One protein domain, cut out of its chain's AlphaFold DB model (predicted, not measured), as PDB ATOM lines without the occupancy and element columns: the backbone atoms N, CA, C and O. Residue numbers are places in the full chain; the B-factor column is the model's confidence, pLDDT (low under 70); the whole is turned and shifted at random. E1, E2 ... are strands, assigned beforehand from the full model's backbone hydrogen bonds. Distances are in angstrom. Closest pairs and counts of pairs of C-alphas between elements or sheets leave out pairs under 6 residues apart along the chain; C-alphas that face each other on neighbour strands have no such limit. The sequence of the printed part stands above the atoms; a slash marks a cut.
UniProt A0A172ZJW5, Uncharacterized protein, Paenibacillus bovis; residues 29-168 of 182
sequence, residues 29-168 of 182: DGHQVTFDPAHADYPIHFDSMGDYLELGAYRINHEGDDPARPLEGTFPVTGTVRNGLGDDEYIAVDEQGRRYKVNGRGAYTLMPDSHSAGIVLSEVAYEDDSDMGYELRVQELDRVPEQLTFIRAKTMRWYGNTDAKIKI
ATOM      1  N   ASP A  29     275.391 402.715 288.370       91.88
ATOM      2  CA  ASP A  29     274.500 403.074 287.273       91.88
ATOM      3  C   ASP A  29     274.360 401.902 286.294       91.88
ATOM      4  O   ASP A  29     273.354 401.195 286.300       91.88
ATOM      5  N   GLY A  30     275.421 401.609 285.542       93.88
ATOM      6  CA  GLY A  30     275.440 400.533 284.554       93.88
ATOM      7  C   GLY A  30     274.795 400.902 283.219       93.88
ATOM      8  O   GLY A  30     274.780 400.058 282.326       93.88
ATOM      9  N   HIS A  31     274.289 402.130 283.056       97.00
ATOM     10  CA  HIS A  31     273.819 402.615 281.764       97.00
ATOM     11  C   HIS A  31     274.941 402.598 280.721       97.00
ATOM     12  O   HIS A  31     276.100 402.903 281.026       97.00
ATOM     13  N   GLN A  32     274.589 402.229 279.490       97.62
ATOM     14  CA  GLN A  32     275.545 402.065 278.407       97.62
ATOM     15  C   GLN A  32     274.945 402.393 277.042       97.62
ATOM     16  O   GLN A  32     273.759 402.166 276.809       97.62
ATOM     17  N   VAL A  33     275.799 402.840 276.125       97.94
ATOM     18  CA  VAL A  33     275.488 403.026 274.704       97.94
ATOM     19  C   VAL A  33     276.572 402.362 273.864       97.94
ATOM     20  O   VAL A  33     277.752 402.448 274.197       97.94
ATOM     21  N   THR A  34     276.177 401.687 272.788       98.25
ATOM     22  CA  THR A  34     277.098 401.028 271.854       98.25
ATOM     23  C   THR A  34     276.934 401.635 270.470       98.25
ATOM     24  O   THR A  34     275.812 401.751 269.982       98.25
ATOM     25  N   PHE A  35     278.041 402.009 269.837       98.12
ATOM     26  CA  PHE A  35     278.061 402.639 268.518       98.12
ATOM     27  C   PHE A  35     279.344 402.281 267.758       98.12
ATOM     28  O   PHE A  35     280.300 401.789 268.354       98.12
ATOM     29  N   ASP A  36     279.354 402.504 266.445       97.88
ATOM     30  CA  ASP A  36     280.552 402.443 265.599       97.88
ATOM     31  C   ASP A  36     281.140 403.861 265.506       97.88
ATOM     32  O   ASP A  36     280.527 404.719 264.869       97.88
ATOM     33  N   PRO A  37     282.294 404.154 266.134       96.81
ATOM     34  CA  PRO A  37     282.836 405.510 266.147       96.81
ATOM     35  C   PRO A  37     283.175 406.089 264.767       96.81
ATOM     36  O   PRO A  37     283.197 407.314 264.635       96.81
ATOM     37  N   ALA A  38     283.434 405.253 263.755       95.38
ATOM     38  CA  ALA A  38     283.771 405.694 262.402       95.38
ATOM     39  C   ALA A  38     282.533 406.034 261.556       95.38
ATOM     40  O   ALA A  38     282.627 406.851 260.640       95.38
ATOM     41  N   HIS A  39     281.386 405.419 261.858       96.69
ATOM     42  CA  HIS A  39     280.161 405.531 261.054       96.69
ATOM     43  C   HIS A  39     278.937 406.026 261.840       96.69
ATOM     44  O   HIS A  39     277.826 406.030 261.309       96.69
ATOM     45  N   ALA A  40     279.122 406.420 263.097       95.56
ATOM     46  CA  ALA A  40     278.077 406.979 263.941       95.56
ATOM     47  C   ALA A  40     277.510 408.289 263.373       95.56
ATOM     48  O   ALA A  40     278.243 409.139 262.866       95.56
ATOM     49  N   ASP A  41     276.196 408.458 263.525       95.12
ATOM     50  CA  ASP A  41     275.527 409.742 263.337       95.12
ATOM     51  C   ASP A  41     275.626 410.524 264.653       95.12
ATOM     52  O   ASP A  41     275.074 410.104 265.671       95.12
ATOM     53  N   TYR A  42     276.420 411.593 264.654       94.25
ATOM     54  CA  TYR A  42     276.725 412.378 265.850       94.25
ATOM     55  C   TYR A  42     275.767 413.578 265.993       94.25
ATOM     56  O   TYR A  42     275.384 414.167 264.980       94.25
ATOM     57  N   PRO A  43     275.445 414.010 267.229       96.31
ATOM     58  CA  PRO A  43     275.968 413.502 268.500       96.31
ATOM     59  C   PRO A  43     275.329 412.178 268.946       96.31
ATOM     60  O   PRO A  43     274.165 411.899 268.678       96.31
ATOM     61  N   ILE A  44     276.089 411.371 269.692       97.62
ATOM     62  CA  ILE A  44     275.556 410.195 270.387       97.62
ATOM     63  C   ILE A  44     274.969 410.646 271.721       97.62
ATOM     64  O   ILE A  44     275.686 411.158 272.579       97.62
ATOM     65  N   HIS A  45     273.672 410.428 271.911       97.19
ATOM     66  CA  HIS A  45     272.997 410.771 273.161       97.19
ATOM     67  C   HIS A  45     273.251 409.705 274.234       97.19
ATOM     68  O   HIS A  45     273.148 408.501 273.979       97.19
ATOM     69  N   PHE A  46     273.561 410.155 275.446       95.88
ATOM     70  CA  PHE A  46     273.792 409.324 276.617       95.88
ATOM     71  C   PHE A  46     273.037 409.900 277.818       95.88
ATOM     72  O   PHE A  46     273.506 410.811 278.502       95.88
ATOM     73  N   ASP A  47     271.867 409.322 278.083       95.12
ATOM     74  CA  ASP A  47     270.949 409.776 279.123       95.12
ATOM     75  C   ASP A  47     270.921 408.799 280.280       95.12
ATOM     76  O   ASP A  47     270.492 407.652 280.140       95.12
ATOM     77  N   SER A  48     271.318 409.253 281.465       93.44
ATOM     78  CA  SER A  48     271.237 408.392 282.633       93.44
ATOM     79  C   SER A  48     271.015 409.149 283.932       93.44
ATOM     80  O   SER A  48     271.656 410.154 284.226       93.44
ATOM     81  N   MET A  49     270.101 408.624 284.752       89.44
ATOM     82  CA  MET A  49     269.775 409.129 286.092       89.44
ATOM     83  C   MET A  49     269.508 410.645 286.155       89.44
ATOM     84  O   MET A  49     269.750 411.277 287.182       89.44
ATOM     85  N   GLY A  50     268.965 411.216 285.076       89.19
ATOM     86  CA  GLY A  50     268.655 412.642 284.967       89.19
ATOM     87  C   GLY A  50     269.795 413.517 284.441       89.19
ATOM     88  O   GLY A  50     269.587 414.720 284.324       89.19
ATOM     89  N   ASP A  51     270.948 412.932 284.117       92.50
ATOM     90  CA  ASP A  51     271.981 413.585 283.316       92.50
ATOM     91  C   ASP A  51     271.708 413.336 281.837       92.50
ATOM     92  O   ASP A  51     271.268 412.246 281.462       92.50
ATOM     93  N   TYR A  52     271.999 414.352 281.036       94.62
ATOM     94  CA  TYR A  52     271.871 414.367 279.587       94.62
ATOM     95  C   TYR A  52     273.232 414.734 279.010       94.62
ATOM     96  O   TYR A  52     273.711 415.847 279.247       94.62
ATOM     97  N   LEU A  53     273.863 413.803 278.299       94.88
ATOM     98  CA  LEU A  53     275.151 414.008 277.647       94.88
ATOM     99  C   LEU A  53     275.021 413.775 276.142       94.88
ATOM    100  O   LEU A  53     274.425 412.798 275.698       94.88
ATOM    101  N   GLU A  54     275.661 414.632 275.365       96.88
ATOM    102  CA  GLU A  54     275.830 414.498 273.924       96.88
ATOM    103  C   GLU A  54     277.314 414.289 273.641       96.88
ATOM    104  O   GLU A  54     278.138 415.170 273.882       96.88
ATOM    105  N   LEU A  55     277.670 413.099 273.158       95.75
ATOM    106  CA  LEU A  55     279.032 412.784 272.748       95.75
ATOM    107  C   LEU A  55     279.198 413.192 271.284       95.75
ATOM    108  O   LEU A  55     278.535 412.642 270.403       95.75
ATOM    109  N   GLY A  56     280.079 414.150 271.016       95.06
ATOM    110  CA  GLY A  56     280.431 414.546 269.658       95.06
ATOM    111  C   GLY A  56     281.346 413.533 268.966       95.06
ATOM    112  O   GLY A  56     281.618 412.449 269.481       95.06
ATOM    113  N   ALA A  57     281.824 413.889 267.774       94.56
ATOM    114  CA  ALA A  57     282.606 412.980 266.938       94.56
ATOM    115  C   ALA A  57     283.886 412.480 267.628       94.56
ATOM    116  O   ALA A  57     284.657 413.280 268.164       94.56
ATOM    117  N   TYR A  58     284.129 411.167 267.557       94.56
ATOM    118  CA  TYR A  58     285.331 410.530 268.094       94.56
ATOM    119  C   TYR A  58     286.610 411.039 267.423       94.56
ATOM    120  O   TYR A  58     286.667 411.209 266.201       94.56
ATOM    121  N   ARG A  59     287.662 411.234 268.220       93.56
ATOM    122  CA  ARG A  59     288.987 411.676 267.766       93.56
ATOM    123  C   ARG A  59     290.082 410.841 268.420       93.56
ATOM    124  O   ARG A  59     289.866 410.230 269.460       93.56
ATOM    125  N   ILE A  60     291.263 410.848 267.808       93.50
ATOM    126  CA  ILE A  60     292.494 410.312 268.393       93.50
ATOM    127  C   ILE A  60     293.452 411.475 268.596       93.50
ATOM    128  O   ILE A  60     293.897 412.075 267.619       93.50
ATOM    129  N   ASN A  61     293.770 411.766 269.854       88.00
ATOM    130  CA  ASN A  61     294.649 412.863 270.249       88.00
ATOM    131  C   ASN A  61     295.718 412.356 271.219       88.00
ATOM    132  O   ASN A  61     295.577 411.298 271.830       88.00
ATOM    133  N   HIS A  62     296.790 413.127 271.385       85.00
ATOM    134  CA  HIS A  62     297.746 412.870 272.456       85.00
ATOM    135  C   HIS A  62     297.173 413.287 273.816       85.00
ATOM    136  O   HIS A  62     296.398 414.242 273.913       85.00
ATOM    137  N   GLU A  63     297.573 412.603 274.890       77.75
ATOM    138  CA  GLU A  63     297.174 412.987 276.245       77.75
ATOM    139  C   GLU A  63     297.599 414.432 276.563       77.75
ATOM    140  O   GLU A  63     298.778 414.766 276.608       77.75
ATOM    141  N   GLY A  64     296.618 415.302 276.808       71.38
ATOM    142  CA  GLY A  64     296.823 416.717 277.085       71.38
ATOM    143  C   GLY A  64     297.432 417.504 275.940       71.38
ATOM    144  O   GLY A  64     298.065 418.517 276.220       71.38
ATOM    145  N   ASP A  65     297.253 417.016 274.712       74.06
ATOM    146  CA  ASP A  65     297.783 417.607 273.484       74.06
ATOM    147  C   ASP A  65     299.319 417.716 273.483       74.06
ATOM    148  O   ASP A  65     299.905 418.501 272.741       74.06
ATOM    149  N   ASP A  66     299.986 416.894 274.304       82.44
ATOM    150  CA  ASP A  66     301.441 416.778 274.387       82.44
ATOM    151  C   ASP A  66     301.927 415.621 273.493       82.44
ATOM    152  O   ASP A  66     301.706 414.457 273.832       82.44
ATOM    153  N   PRO A  67     302.644 415.890 272.387       85.81
ATOM    154  CA  PRO A  67     303.124 414.851 271.473       85.81
ATOM    155  C   PRO A  67     304.036 413.795 272.115       85.81
ATOM    156  O   PRO A  67     304.238 412.728 271.538       85.81
ATOM    157  N   ALA A  68     304.621 414.071 273.288       89.31
ATOM    158  CA  ALA A  68     305.430 413.106 274.030       89.31
ATOM    159  C   ALA A  68     304.587 412.074 274.802       89.31
ATOM    160  O   ALA A  68     305.135 411.106 275.342       89.31
ATOM    161  N   ARG A  69     303.270 412.276 274.885       88.38
ATOM    162  CA  ARG A  69     302.339 411.405 275.602       88.38
ATOM    163  C   ARG A  69     301.700 410.352 274.694       88.38
ATOM    164  O   ARG A  69     301.677 410.528 273.477       88.38
ATOM    165  N   PRO A  70     301.159 409.258 275.261       89.62
ATOM    166  CA  PRO A  70     300.408 408.269 274.492       89.62
ATOM    167  C   PRO A  70     299.197 408.877 273.773       89.62
ATOM    168  O   PRO A  70     298.625 409.871 274.227       89.62
ATOM    169  N   LEU A  71     298.808 408.245 272.664       92.62
ATOM    170  CA  LEU A  71     297.539 408.518 271.997       92.62
ATOM    171  C   LEU A  71     296.377 407.947 272.814       92.62
ATOM    172  O   LEU A  71     296.498 406.903 273.459       92.62
ATOM    173  N   GLU A  72     295.239 408.622 272.743       94.94
ATOM    174  CA  GLU A  72     293.991 408.199 273.361       94.94
ATOM    175  C   GLU A  72     292.781 408.670 272.551       94.94
ATOM    176  O   GLU A  72     292.852 409.622 271.767       94.94
ATOM    177  N   GLY A  73     291.658 407.992 272.767       95.44
ATOM    178  CA  GLY A  73     290.380 408.372 272.190       95.44
ATOM    179  C   GLY A  73     289.794 409.567 272.920       95.44
ATOM    180  O   GLY A  73     289.839 409.607 274.147       95.44
ATOM    181  N   THR A  74     289.201 410.520 272.213       94.38
ATOM    182  CA  THR A  74     288.486 411.636 272.842       94.38
ATOM    183  C   THR A  74     287.111 411.859 272.225       94.38
ATOM    184  O   THR A  74     286.884 411.612 271.039       94.38
ATOM    185  N   PHE A  75     286.191 412.325 273.065       93.56
ATOM    186  CA  PHE A  75     284.858 412.782 272.701       93.56
ATOM    187  C   PHE A  75     284.659 414.182 273.280       93.56
ATOM    188  O   PHE A  75     284.705 414.304 274.506       93.56
ATOM    189  N   PRO A  76     284.411 415.223 272.469       93.12
ATOM    190  CA  PRO A  76     283.842 416.454 273.000       93.12
ATOM    191  C   PRO A  76     282.441 416.162 273.541       93.12
ATOM    192  O   PRO A  76     281.714 415.353 272.963       93.12
ATOM    193  N   VAL A  77     282.081 416.778 274.665       93.62
ATOM    194  CA  VAL A  77     280.817 416.512 275.355       93.62
ATOM    195  C   VAL A  77     280.083 417.803 275.669       93.62
ATOM    196  O   VAL A  77     280.617 418.697 276.327       93.62
ATOM    197  N   THR A  78     278.818 417.845 275.266       94.06
ATOM    198  CA  THR A  78     277.848 418.864 275.668       94.06
ATOM    199  C   THR A  78     276.750 418.254 276.524       94.06
ATOM    200  O   THR A  78     276.567 417.037 276.569       94.06
ATOM    201  N   GLY A  79     276.019 419.105 277.240       93.62
ATOM    202  CA  GLY A  79     274.795 418.713 277.927       93.62
ATOM    203  C   GLY A  79     274.714 419.208 279.363       93.62
ATOM    204  O   GLY A  79     275.352 420.187 279.759       93.62
ATOM    205  N   THR A  80     273.883 418.540 280.154       92.75
ATOM    206  CA  THR A  80     273.596 418.911 281.540       92.75
ATOM    207  C   THR A  80     273.778 417.712 282.447       92.75
ATOM    208  O   THR A  80     273.128 416.681 282.265       92.75
ATOM    209  N   VAL A  81     274.610 417.867 283.470       91.50
ATOM    210  CA  VAL A  81     274.817 416.849 284.498       91.50
ATOM    211  C   VAL A  81     274.171 417.368 285.768       91.50
ATOM    212  O   VAL A  81     274.609 418.365 286.320       91.50
ATOM    213  N   ARG A  82     273.102 416.726 286.220       89.75
ATOM    214  CA  ARG A  82     272.437 417.007 287.493       89.75
ATOM    215  C   ARG A  82     273.149 416.332 288.667       89.75
ATOM    216  O   ARG A  82     273.082 416.821 289.796       89.75
ATOM    217  N   ASN A  83     273.767 415.187 288.412       88.50
ATOM    218  CA  ASN A  83     274.585 414.451 289.366       88.50
ATOM    219  C   ASN A  83     275.981 415.092 289.501       88.50
ATOM    220  O   ASN A  83     276.346 416.013 288.774       88.50
ATOM    221  N   GLY A  84     276.766 414.649 290.480       79.12
ATOM    222  CA  GLY A  84     278.107 415.188 290.708       79.12
ATOM    223  C   GLY A  84     279.157 414.532 289.809       79.12
ATOM    224  O   GLY A  84     279.344 413.326 289.885       79.12
ATOM    225  N   LEU A  85     279.934 415.316 289.054       75.88
ATOM    226  CA  LEU A  85     280.994 414.786 288.176       75.88
ATOM    227  C   LEU A  85     282.240 414.228 288.892       75.88
ATOM    228  O   LEU A  85     283.049 413.542 288.272       75.88
ATOM    229  N   GLY A  86     282.457 414.563 290.167       73.50
ATOM    230  CA  GLY A  86     283.763 414.383 290.819       73.50
ATOM    231  C   GLY A  86     284.219 412.932 291.026       73.50
ATOM    232  O   GLY A  86     285.418 412.688 291.103       73.50
ATOM    233  N   ASP A  87     283.285 411.983 291.107       82.00
ATOM    234  CA  ASP A  87     283.555 410.565 291.409       82.00
ATOM    235  C   ASP A  87     282.845 409.606 290.435       82.00
ATOM    236  O   ASP A  87     282.691 408.408 290.728       82.00
ATOM    237  N   ASP A  88     282.399 410.133 289.293       88.25
ATOM    238  CA  ASP A  88     281.835 409.324 288.221       88.25
ATOM    239  C   ASP A  88     282.900 408.367 287.671       88.25
ATOM    240  O   ASP A  88     284.061 408.722 287.460       88.25
ATOM    241  N   GLU A  89     282.499 407.123 287.426       94.50
ATOM    242  CA  GLU A  89     283.370 406.111 286.832       94.50
ATOM    243  C   GLU A  89     282.801 405.711 285.477       94.50
ATOM    244  O   GLU A  89     281.783 405.019 285.407       94.50
ATOM    245  N   TYR A  90     283.487 406.118 284.411       95.81
ATOM    246  CA  TYR A  90     283.161 405.755 283.039       95.81
ATOM    247  C   TYR A  90     284.149 404.714 282.499       95.81
ATOM    248  O   TYR A  90     285.344 404.722 282.812       95.81
ATOM    249  N   ILE A  91     283.634 403.787 281.695       97.75
ATOM    250  CA  ILE A  91     284.380 402.684 281.090       97.75
ATOM    251  C   ILE A  91     283.993 402.611 279.619       97.75
ATOM    252  O   ILE A  91     282.810 402.676 279.297       97.75
ATOM    253  N   ALA A  92     284.970 402.417 278.741       98.12
ATOM    254  CA  ALA A  92     284.709 402.068 277.351       98.12
ATOM    255  C   ALA A  92     285.118 400.615 277.083       98.12
ATOM    256  O   ALA A  92     286.066 400.114 277.692       98.12
ATOM    257  N   VAL A  93     284.396 399.931 276.200       98.56
ATOM    258  CA  VAL A  93     284.669 398.543 275.810       98.56
ATOM    259  C   VAL A  93     284.660 398.424 274.294       98.56
ATOM    260  O   VAL A  93     283.672 398.811 273.675       98.56
ATOM    261  N   ASP A  94     285.742 397.920 273.707       98.38
ATOM    262  CA  ASP A  94     285.864 397.769 272.250       98.38
ATOM    263  C   ASP A  94     285.265 396.450 271.721       98.38
ATOM    264  O   ASP A  94     284.774 395.612 272.487       98.38
ATOM    265  N   GLU A  95     285.347 396.236 270.406       98.00
ATOM    266  CA  GLU A  95     284.865 395.030 269.721       98.00
ATOM    267  C   GLU A  95     285.528 393.724 270.201       98.00
ATOM    268  O   GLU A  95     284.971 392.640 270.031       98.00
ATOM    269  N   GLN A  96     286.712 393.807 270.814       97.81
ATOM    270  CA  GLN A  96     287.446 392.667 271.379       97.81
ATOM    271  C   GLN A  96     287.135 392.444 272.865       97.81
ATOM    272  O   GLN A  96     287.682 391.526 273.480       97.81
ATOM    273  N   GLY A  97     286.273 393.271 273.465       97.88
ATOM    274  CA  GLY A  97     285.961 393.227 274.889       97.88
ATOM    275  C   GLY A  97     287.050 393.831 275.779       97.88
ATOM    276  O   GLY A  97     287.012 393.643 277.000       97.88
ATOM    277  N   ARG A  98     288.030 394.547 275.209       98.19
ATOM    278  CA  ARG A  98     289.055 395.257 275.985       98.19
ATOM    279  C   ARG A  98     288.415 396.451 276.672       98.19
ATOM    280  O   ARG A  98     287.608 397.156 276.079       98.19
ATOM    281  N   ARG A  99     288.756 396.650 277.945       98.25
ATOM    282  CA  ARG A  99     288.154 397.673 278.804       98.25
ATOM    283  C   ARG A  99     289.129 398.818 279.003       98.25
ATOM    284  O   ARG A  99     290.266 398.583 279.401       98.25
ATOM    285  N   TYR A 100     288.633 400.030 278.833       97.75
ATOM    286  CA  TYR A 100     289.398 401.261 278.934       97.75
ATOM    287  C   TYR A 100     288.821 402.147 280.025       97.75
ATOM    288  O   TYR A 100     287.600 402.235 280.194       97.75
ATOM    289  N   LYS A 101     289.705 402.814 280.767       96.31
ATOM    290  CA  LYS A 101     289.301 403.857 281.703       96.31
ATOM    291  C   LYS A 101     288.950 405.113 280.914       96.31
ATOM    292  O   LYS A 101     289.701 405.499 280.020       96.31
ATOM    293  N   VAL A 102     287.843 405.758 281.271       96.00
ATOM    294  CA  VAL A 102     287.468 407.044 280.683       96.00
ATOM    295  C   VAL A 102     287.528 408.133 281.745       96.00
ATOM    296  O   VAL A 102     286.929 407.995 282.811       96.00
ATOM    297  N   ASN A 103     288.263 409.205 281.454       92.50
ATOM    298  CA  ASN A 103     288.376 410.375 282.322       92.50
ATOM    299  C   ASN A 103     287.783 411.595 281.624       92.50
ATOM    300  O   ASN A 103     287.999 411.786 280.431       92.50
ATOM    301  N   GLY A 104     287.091 412.441 282.377       89.81
ATOM    302  CA  GLY A 104     286.641 413.733 281.877       89.81
ATOM    303  C   GLY A 104     287.644 414.849 282.164       89.81
ATOM    304  O   GLY A 104     288.302 414.851 283.209       89.81
ATOM    305  N   ARG A 105     287.776 415.801 281.240       87.31
ATOM    306  CA  ARG A 105     288.647 416.977 281.358       87.31
ATOM    307  C   ARG A 105     288.027 418.155 280.622       87.31
ATOM    308  O   ARG A 105     287.466 417.972 279.557       87.31
ATOM    309  N   GLY A 106     288.219 419.358 281.147       86.62
ATOM    310  CA  GLY A 106     287.836 420.599 280.480       86.62
ATOM    311  C   GLY A 106     287.070 421.518 281.415       86.62
ATOM    312  O   GLY A 106     286.961 421.252 282.618       86.62
ATOM    313  N   ALA A 107     286.574 422.611 280.854       84.81
ATOM    314  CA  ALA A 107     285.758 423.574 281.565       84.81
ATOM    315  C   ALA A 107     284.306 423.090 281.693       84.81
ATOM    316  O   ALA A 107     283.783 422.359 280.853       84.81
ATOM    317  N   TYR A 108     283.653 423.519 282.765       86.94
ATOM    318  CA  TYR A 108     282.217 423.383 282.957       86.94
ATOM    319  C   TYR A 108     281.711 424.592 283.733       86.94
ATOM    320  O   TYR A 108     282.456 425.220 284.491       86.94
ATOM    321  N   THR A 109     280.429 424.896 283.575       87.19
ATOM    322  CA  THR A 109     279.773 425.961 284.340       87.19
ATOM    323  C   THR A 109     278.809 425.344 285.339       87.19
ATOM    324  O   THR A 109     278.164 424.342 285.043       87.19
ATOM    325  N   LEU A 110     278.693 425.926 286.532       84.69
ATOM    326  CA  LEU A 110     277.655 425.521 287.481       84.69
ATOM    327  C   LEU A 110     276.274 425.846 286.905       84.69
ATOM    328  O   LEU A 110     276.090 426.898 286.289       84.69
ATOM    329  N   MET A 111     275.296 424.967 287.116       82.94
ATOM    330  CA  MET A 111     273.925 425.288 286.736       82.94
ATOM    331  C   MET A 111     273.450 426.541 287.498       82.94
ATOM    332  O   MET A 111     273.799 426.729 288.665       82.94
ATOM    333  N   PRO A 112     272.644 427.417 286.867       71.12
ATOM    334  CA  PRO A 112     272.119 428.609 287.533       71.12
ATOM    335  C   PRO A 112     271.189 428.301 288.714       71.12
ATOM    336  O   PRO A 112     270.845 429.209 289.475       71.12
ATOM    337  N   ASP A 113     270.719 427.058 288.854       71.25
ATOM    338  CA  ASP A 113     269.834 426.674 289.939       71.25
ATOM    339  C   ASP A 113     270.616 426.461 291.241       71.25
ATOM    340  O   ASP A 113     271.363 425.510 291.432       71.25
ATOM    341  N   SER A 114     270.379 427.328 292.225       62.53
ATOM    342  CA  SER A 114     271.017 427.241 293.547       62.53
ATOM    343  C   SER A 114     270.656 425.982 294.356       62.53
ATOM    344  O   SER A 114     271.059 425.869 295.508       62.53
ATOM    345  N   HIS A 115     269.861 425.070 293.791       65.31
ATOM    346  CA  HIS A 115     269.327 423.871 294.443       65.31
ATOM    347  C   HIS A 115     269.791 422.569 293.774       65.31
ATOM    348  O   HIS A 115     269.228 421.502 294.044       65.31
ATOM    349  N   SER A 116     270.790 422.627 292.895       68.50
ATOM    350  CA  SER A 116     271.433 421.434 292.357       68.50
ATOM    351  C   SER A 116     272.945 421.490 292.559       68.50
ATOM    352  O   SER A 116     273.542 422.555 292.694       68.50
ATOM    353  N   ALA A 117     273.568 420.313 292.587       70.44
ATOM    354  CA  ALA A 117     275.009 420.181 292.386       70.44
ATOM    355  C   ALA A 117     275.364 420.128 290.887       70.44
ATOM    356  O   ALA A 117     276.467 419.712 290.532       70.44
ATOM    357  N   GLY A 118     274.403 420.465 290.026       83.31
ATOM    358  CA  GLY A 118     274.480 420.230 288.606       83.31
ATOM    359  C   GLY A 118     275.363 421.235 287.887       83.31
ATOM    360  O   GLY A 118     275.642 422.341 288.359       83.31
ATOM    361  N   ILE A 119     275.801 420.836 286.707       88.25
ATOM    362  CA  ILE A 119     276.672 421.603 285.835       88.25
ATOM    363  C   ILE A 119     276.172 421.537 284.394       88.25
ATOM    364  O   ILE A 119     275.439 420.629 283.991       88.25
ATOM    365  N   VAL A 120     276.623 422.500 283.609       90.50
ATOM    366  CA  VAL A 120     276.436 422.553 282.167       90.50
ATOM    367  C   VAL A 120     277.789 422.339 281.504       90.50
ATOM    368  O   VAL A 120     278.776 423.000 281.850       90.50
ATOM    369  N   LEU A 121     277.813 421.406 280.558       90.38
ATOM    370  CA  LEU A 121     278.932 421.143 279.668       90.38
ATOM    371  C   LEU A 121     278.621 421.829 278.339       90.38
ATOM    372  O   LEU A 121     277.622 421.516 277.688       90.38
ATOM    373  N   SER A 122     279.438 422.807 277.970       82.62
ATOM    374  CA  SER A 122     279.273 423.582 276.745       82.62
ATOM    375  C   SER A 122     280.382 423.274 275.750       82.62
ATOM    376  O   SER A 122     281.514 422.968 276.128       82.62
ATOM    377  N   GLU A 123     280.040 423.403 274.472       68.00
ATOM    378  CA  GLU A 123     281.011 423.388 273.387       68.00
ATOM    379  C   GLU A 123     281.992 424.564 273.527       68.00
ATOM    380  O   GLU A 123     281.660 425.616 274.079       68.00
ATOM    381  N   VAL A 124     283.212 424.360 273.030       63.97
ATOM    382  CA  VAL A 124     284.285 425.363 272.976       63.97
ATOM    383  C   VAL A 124     283.791 426.628 272.262       63.97
ATOM    384  O   VAL A 124     283.321 426.556 271.126       63.97
ATOM    385  N   ALA A 125     283.985 427.799 272.870       52.53
ATOM    386  CA  ALA A 125     283.971 429.063 272.138       52.53
ATOM    387  C   ALA A 125     285.384 429.307 271.584       52.53
ATOM    388  O   ALA A 125     286.264 429.784 272.290       52.53
ATOM    389  N   TYR A 126     285.615 428.963 270.314       48.09
ATOM    390  CA  TYR A 126     286.918 429.055 269.633       48.09
ATOM    391  C   TYR A 126     287.439 430.498 269.409       48.09
ATOM    392  O   TYR A 126     288.288 430.713 268.547       48.09
ATOM    393  N   GLU A 127     286.930 431.505 270.123       48.69
ATOM    394  CA  GLU A 127     287.380 432.894 269.945       48.69
ATOM    395  C   GLU A 127     288.652 433.223 270.739       48.69
ATOM    396  O   GLU A 127     289.419 434.074 270.298       48.69
ATOM    397  N   ASP A 128     288.928 432.510 271.835       46.22
ATOM    398  CA  ASP A 128     290.187 432.601 272.577       46.22
ATOM    399  C   ASP A 128     290.609 431.196 273.034       46.22
ATOM    400  O   ASP A 128     289.836 430.484 273.672       46.22
ATOM    401  N   ASP A 129     291.858 430.824 272.745       49.53
ATOM    402  CA  ASP A 129     292.541 429.525 272.968       49.53
ATOM    403  C   ASP A 129     292.583 429.035 274.444       49.53
ATOM    404  O   ASP A 129     293.352 428.147 274.810       49.53
ATOM    405  N   SER A 130     291.799 429.651 275.330       48.88
ATOM    406  CA  SER A 130     291.804 429.428 276.776       48.88
ATOM    407  C   SER A 130     290.639 428.584 277.300       48.88
ATOM    408  O   SER A 130     290.759 428.046 278.401       48.88
ATOM    409  N   ASP A 131     289.563 428.405 276.524       56.62
ATOM    410  CA  ASP A 131     288.377 427.652 276.955       56.62
ATOM    411  C   ASP A 131     288.296 426.290 276.257       56.62
ATOM    412  O   ASP A 131     287.563 426.068 275.293       56.62
ATOM    413  N   MET A 132     289.082 425.332 276.757       67.56
ATOM    414  CA  MET A 132     288.922 423.937 276.355       67.56
ATOM    415  C   MET A 132     287.606 423.409 276.939       67.56
ATOM    416  O   MET A 132     287.507 423.149 278.142       67.56
ATOM    417  N   GLY A 133     286.594 423.279 276.080       83.56
ATOM    418  CA  GLY A 133     285.325 422.618 276.372       83.56
ATOM    419  C   GLY A 133     285.526 421.218 276.957       83.56
ATOM    420  O   GLY A 133     286.627 420.664 276.960       83.56
ATOM    421  N   TYR A 134     284.460 420.656 277.516       89.69
ATOM    422  CA  TYR A 134     284.567 419.385 278.217       89.69
ATOM    423  C   TYR A 134     284.736 418.216 277.240       89.69
ATOM    424  O   TYR A 134     283.994 418.090 276.269       89.69
ATOM    425  N   GLU A 135     285.680 417.327 277.526       91.75
ATOM    426  CA  GLU A 135     285.921 416.106 276.769       91.75
ATOM    427  C   GLU A 135     285.979 414.883 277.687       91.75
ATOM    428  O   GLU A 135     286.546 414.921 278.784       91.75
ATOM    429  N   LEU A 136     285.459 413.759 277.198       93.75
ATOM    430  CA  LEU A 136     285.710 412.433 277.754       93.75
ATOM    431  C   LEU A 136     286.850 411.765 276.987       93.75
ATOM    432  O   LEU A 136     286.858 411.743 275.759       93.75
ATOM    433  N   ARG A 137     287.810 411.200 277.717       94.12
ATOM    434  CA  ARG A 137     289.089 410.718 277.184       94.12
ATOM    435  C   ARG A 137     289.277 409.248 277.542       94.12
ATOM    436  O   ARG A 137     289.348 408.898 278.722       94.12
ATOM    437  N   VAL A 138     289.288 408.396 276.526       96.69
ATOM    438  CA  VAL A 138     289.398 406.938 276.595       96.69
ATOM    439  C   VAL A 138     290.873 406.557 276.575       96.69
ATOM    440  O   VAL A 138     291.484 406.433 275.513       96.69
ATOM    441  N   GLN A 139     291.445 406.384 277.764       94.75
ATOM    442  CA  GLN A 139     292.882 406.182 277.933       94.75
ATOM    443  C   GLN A 139     293.368 404.947 277.176       94.75
ATOM    444  O   GLN A 139     292.695 403.920 277.197       94.75
ATOM    445  N   GLU A 140     294.552 405.038 276.565       94.25
ATOM    446  CA  GLU A 140     295.237 403.933 275.866       94.25
ATOM    447  C   GLU A 140     294.505 403.384 274.625       94.25
ATOM    448  O   GLU A 140     294.976 402.430 274.002       94.25
ATOM    449  N   LEU A 141     293.365 403.966 274.237       95.75
ATOM    450  CA  LEU A 141     292.695 403.636 272.984       95.75
ATOM    451  C   LEU A 141     293.274 404.498 271.855       95.75
ATOM    452  O   LEU A 141     292.765 405.563 271.532       95.75
ATOM    453  N   ASP A 142     294.362 404.025 271.257       95.00
ATOM    454  CA  ASP A 142     295.161 404.727 270.241       95.00
ATOM    455  C   ASP A 142     294.643 404.583 268.799       95.00
ATOM    456  O   ASP A 142     295.309 404.974 267.838       95.00
ATOM    457  N   ARG A 143     293.447 404.015 268.630       95.31
ATOM    458  CA  ARG A 143     292.837 403.731 267.329       95.31
ATOM    459  C   ARG A 143     291.335 403.964 267.345       95.31
ATOM    460  O   ARG A 143     290.711 403.997 268.404       95.31
ATOM    461  N   VAL A 144     290.745 404.055 266.158       96.62
ATOM    462  CA  VAL A 144     289.288 404.025 265.986       96.62
ATOM    463  C   VAL A 144     288.832 402.559 265.993       96.62
ATOM    464  O   VAL A 144     289.250 401.812 265.106       96.62
ATOM    465  N   PRO A 145     288.063 402.103 267.000       97.19
ATOM    466  CA  PRO A 145     287.530 400.743 267.023       97.19
ATOM    467  C   PRO A 145     286.340 400.610 266.062       97.19
ATOM    468  O   PRO A 145     285.706 401.607 265.728       97.19
ATOM    469  N   GLU A 146     286.012 399.386 265.643       97.62
ATOM    470  CA  GLU A 146     284.812 399.122 264.821       97.62
ATOM    471  C   GLU A 146     283.524 399.268 265.642       97.62
ATOM    472  O   GLU A 146     282.451 399.567 265.124       97.62
ATOM    473  N   GLN A 147     283.627 399.041 266.951       98.31
ATOM    474  CA  GLN A 147     282.528 399.198 267.884       98.31
ATOM    475  C   GLN A 147     283.069 399.648 269.234       98.31
ATOM    476  O   GLN A 147     284.053 399.107 269.737       98.31
ATOM    477  N   LEU A 148     282.386 400.603 269.852       98.38
ATOM    478  CA  LEU A 148     282.669 401.055 271.201       98.38
ATOM    479  C   LEU A 148     281.388 401.037 272.028       98.38
ATOM    480  O   LEU A 148     280.362 401.579 271.627       98.38
ATOM    481  N   THR A 149     281.459 400.420 273.202       98.50
ATOM    482  CA  THR A 149     280.424 400.497 274.230       98.50
ATOM    483  C   THR A 149     280.898 401.425 275.332       98.50
ATOM    484  O   THR A 149     281.833 401.098 276.060       98.50
ATOM    485  N   PHE A 150     280.252 402.574 275.466       97.94
ATOM    486  CA  PHE A 150     280.485 403.523 276.543       97.94
ATOM    487  C   PHE A 150     279.544 403.222 277.710       97.94
ATOM    488  O   PHE A 150     278.345 403.047 277.504       97.94
ATOM    489  N   ILE A 151     280.081 403.125 278.926       97.75
ATOM    490  CA  ILE A 151     279.372 402.679 280.128       97.75
ATOM    491  C   ILE A 151     279.640 403.668 281.257       97.75
ATOM    492  O   ILE A 151     280.800 403.903 281.605       97.75
ATOM    493  N   ARG A 152     278.590 404.154 281.926       96.06
ATOM    494  CA  ARG A 152     278.738 404.786 283.242       96.06
ATOM    495  C   ARG A 152     278.572 403.731 284.323       96.06
ATOM    496  O   ARG A 152     277.477 403.255 284.597       96.06
ATOM    497  N   ALA A 153     279.674 403.320 284.938       95.88
ATOM    498  CA  ALA A 153     279.672 402.283 285.964       95.88
ATOM    499  C   ALA A 153     279.170 402.811 287.315       95.88
ATOM    500  O   ALA A 153     278.433 402.111 288.020       95.88
ATOM    501  N   LYS A 154     279.569 404.032 287.684       95.12
ATOM    502  CA  LYS A 154     279.150 404.695 288.925       95.12
ATOM    503  C   LYS A 154     278.931 406.179 288.703       95.12
ATOM    504  O   LYS A 154     279.594 406.767 287.854       95.12
ATOM    505  N   THR A 155     278.060 406.758 289.519       92.88
ATOM    506  CA  THR A 155     277.868 408.206 289.578       92.88
ATOM    507  C   THR A 155     277.617 408.695 290.999       92.88
ATOM    508  O   THR A 155     277.174 407.926 291.859       92.88
ATOM    509  N   MET A 156     277.904 409.968 291.263       91.94
ATOM    510  CA  MET A 156     277.470 410.646 292.485       91.94
ATOM    511  C   MET A 156     276.062 411.190 292.301       91.94
ATOM    512  O   MET A 156     275.866 412.337 291.906       91.94
ATOM    513  N   ARG A 157     275.061 410.377 292.617       91.56
ATOM    514  CA  ARG A 157     273.668 410.750 292.414       91.56
ATOM    515  C   ARG A 157     273.230 411.864 293.355       91.56
ATOM    516  O   ARG A 157     273.411 411.750 294.569       91.56
ATOM    517  N   TRP A 158     272.608 412.904 292.804       90.06
ATOM    518  CA  TRP A 158     272.043 414.017 293.565       90.06
ATOM    519  C   TRP A 158     270.651 413.697 294.119       90.06
ATOM    520  O   TRP A 158     269.734 413.315 293.389       90.06
ATOM    521  N   TYR A 159     270.479 413.937 295.417       88.12
ATOM    522  CA  TYR A 159     269.211 413.892 296.136       88.12
ATOM    523  C   TYR A 159     268.902 415.288 296.673       88.12
ATOM    524  O   TYR A 159     269.408 415.681 297.723       88.12
ATOM    525  N   GLY A 160     268.092 416.041 295.928       84.06
ATOM    526  CA  GLY A 160     267.651 417.390 296.298       84.06
ATOM    527  C   GLY A 160     266.258 417.431 296.932       84.06
ATOM    528  O   GLY A 160     265.628 416.393 297.137       84.06
ATOM    529  N   ASN A 161     265.762 418.650 297.175       71.75
ATOM    530  CA  ASN A 161     264.434 418.939 297.738       71.75
ATOM    531  C   ASN A 161     264.195 418.253 299.086       71.75
ATOM    532  O   ASN A 161     263.176 417.590 299.290       71.75
ATOM    533  N   THR A 162     265.147 418.377 300.006       73.50
ATOM    534  CA  THR A 162     264.930 417.859 301.354       73.50
ATOM    535  C   THR A 162     264.106 418.860 302.164       73.50
ATOM    536  O   THR A 162     264.388 420.056 302.170       73.50
ATOM    537  N   ASP A 163     263.108 418.376 302.904       77.50
ATOM    538  CA  ASP A 163     262.335 419.206 303.842       77.50
ATOM    539  C   ASP A 163     263.111 419.500 305.146       77.50
ATOM    540  O   ASP A 163     262.561 420.017 306.125       77.50
ATOM    541  N   ALA A 164     264.396 419.135 305.207       80.00
ATOM    542  CA  ALA A 164     265.186 419.224 306.421       80.00
ATOM    543  C   ALA A 164     265.600 420.674 306.694       80.00
ATOM    544  O   ALA A 164     266.475 421.251 306.047       80.00
ATOM    545  N   LYS A 165     264.968 421.248 307.720       84.38
ATOM    546  CA  LYS A 165     265.195 422.618 308.169       84.38
ATOM    547  C   LYS A 165     265.341 422.665 309.683       84.38
ATOM    548  O   LYS A 165     264.431 422.289 310.418       84.38
ATOM    549  N   ILE A 166     266.471 423.179 310.157       84.44
ATOM    550  CA  ILE A 166     266.769 423.302 311.585       84.44
ATOM    551  C   ILE A 166     266.758 424.778 311.957       84.44
ATOM    552  O   ILE A 166     267.564 425.559 311.456       84.44
ATOM    553  N   LYS A 167     265.843 425.169 312.848       85.31
ATOM    554  CA  LYS A 167     265.811 426.526 313.400       85.31
ATOM    555  C   LYS A 167     266.959 426.709 314.391       85.31
ATOM    556  O   LYS A 167     267.067 425.954 315.353       85.31
ATOM    557  N   ILE A 168     267.748 427.757 314.197       82.62
ATOM    558  CA  ILE A 168     268.797 428.191 315.116       82.62
ATOM    559  C   ILE A 168     268.372 429.541 315.689       82.62
ATOM    560  O   ILE A 168     268.120 430.502 314.961       82.62
TER     561      ILE A 168
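AT A GLANCE: This is residues 29 to 168 of the 182 residues of an uncharacterized protein of Paenibacillus bovis (UniProt A0A172ZJW5). The domain is a small, flattened barrel of strands, nearly closed: round it E1 is beside E10, E10 beside E6, E6 beside E7, E7 beside E9, E9 beside E5, E5 beside E3 and E3 beside E2, with a seam without strand pairing between E2 and E1. E4 and E8 are added beside E5, and residues 162 to 168, with E11, stick out as a tail that lengthens the whole. The printed part has 140 residues with no named helix and 11 strands, E1 to E11 in order along the chain; the class is all strand, and the neighbour pairs of the branched sheet are antiparallel. It is compact, with a radius of gyration of the C-alphas of 16.5 A, and elongated, spanning 58 by 37 by 28 A.

HOW THE PARTS SIT: E1, residues 32 to 35, is an edge strand, antiparallel to E10, residues 148 to 160; N 33 and O 150 are 2.9 A apart, within hydrogen-bond range. The closest C-alphas of E1 and E2, residues 44 to 48, are those of Val 33 and Phe 46, 6.8 A apart. E2 and E3, residues 51 to 55, form a hairpin, with N 46 and O 53 2.8 A apart. E5, residues 71 to 81, bends by 72 degrees at residue 78. On one side of E5 lie E3, with N 54 to O 78 at 2.8 A, and E4, residues 59 to 62, with N 72 to O 61 at 2.8 A. On the other side lie E8, residues 119 to 121, with N 79 to O 121 at 2.9 A, and E9, residues 135 to 138, with N 138 to O 73 at 2.7 A. E6, residues 84 to 94, bends by 76 degrees at residue 87. It forms a hairpin with E7, residues 99 to 105, where N 100 and O 92 are 2.8 A apart. E7 is also antiparallel to E9, with N 137 to O 103 at 2.8 A. E10 bends by 51 degrees at residue 154 and pairs with E6, with N 91 to O 151 at 2.8 A. E11, residues 165 to 168, pairs with no named strand.

IN THESE COORDINATES: E1 begins at C-alpha 32, (275.545, 402.065, 278.407). From first to last C-alpha E5 measures 27.2 A, E6 26.5 A, E7 19.5 A and E10, the longest strand, 33.5 A. E10 ends at C-alpha 160, (267.651, 417.390, 296.298), and E11 at C-alpha 168, (268.797, 428.191, 315.116).

THE WHOLE: The two C-alphas farthest apart are those of Glu 146 and Ile 168, 60.3 A. The printed part has no cut. The links E7 to E8 and E8 to E9 are long, 13 residues each. The mean pLDDT of the printed part is 87.8; residues 114 to 116 and 123 to 132 are under 70.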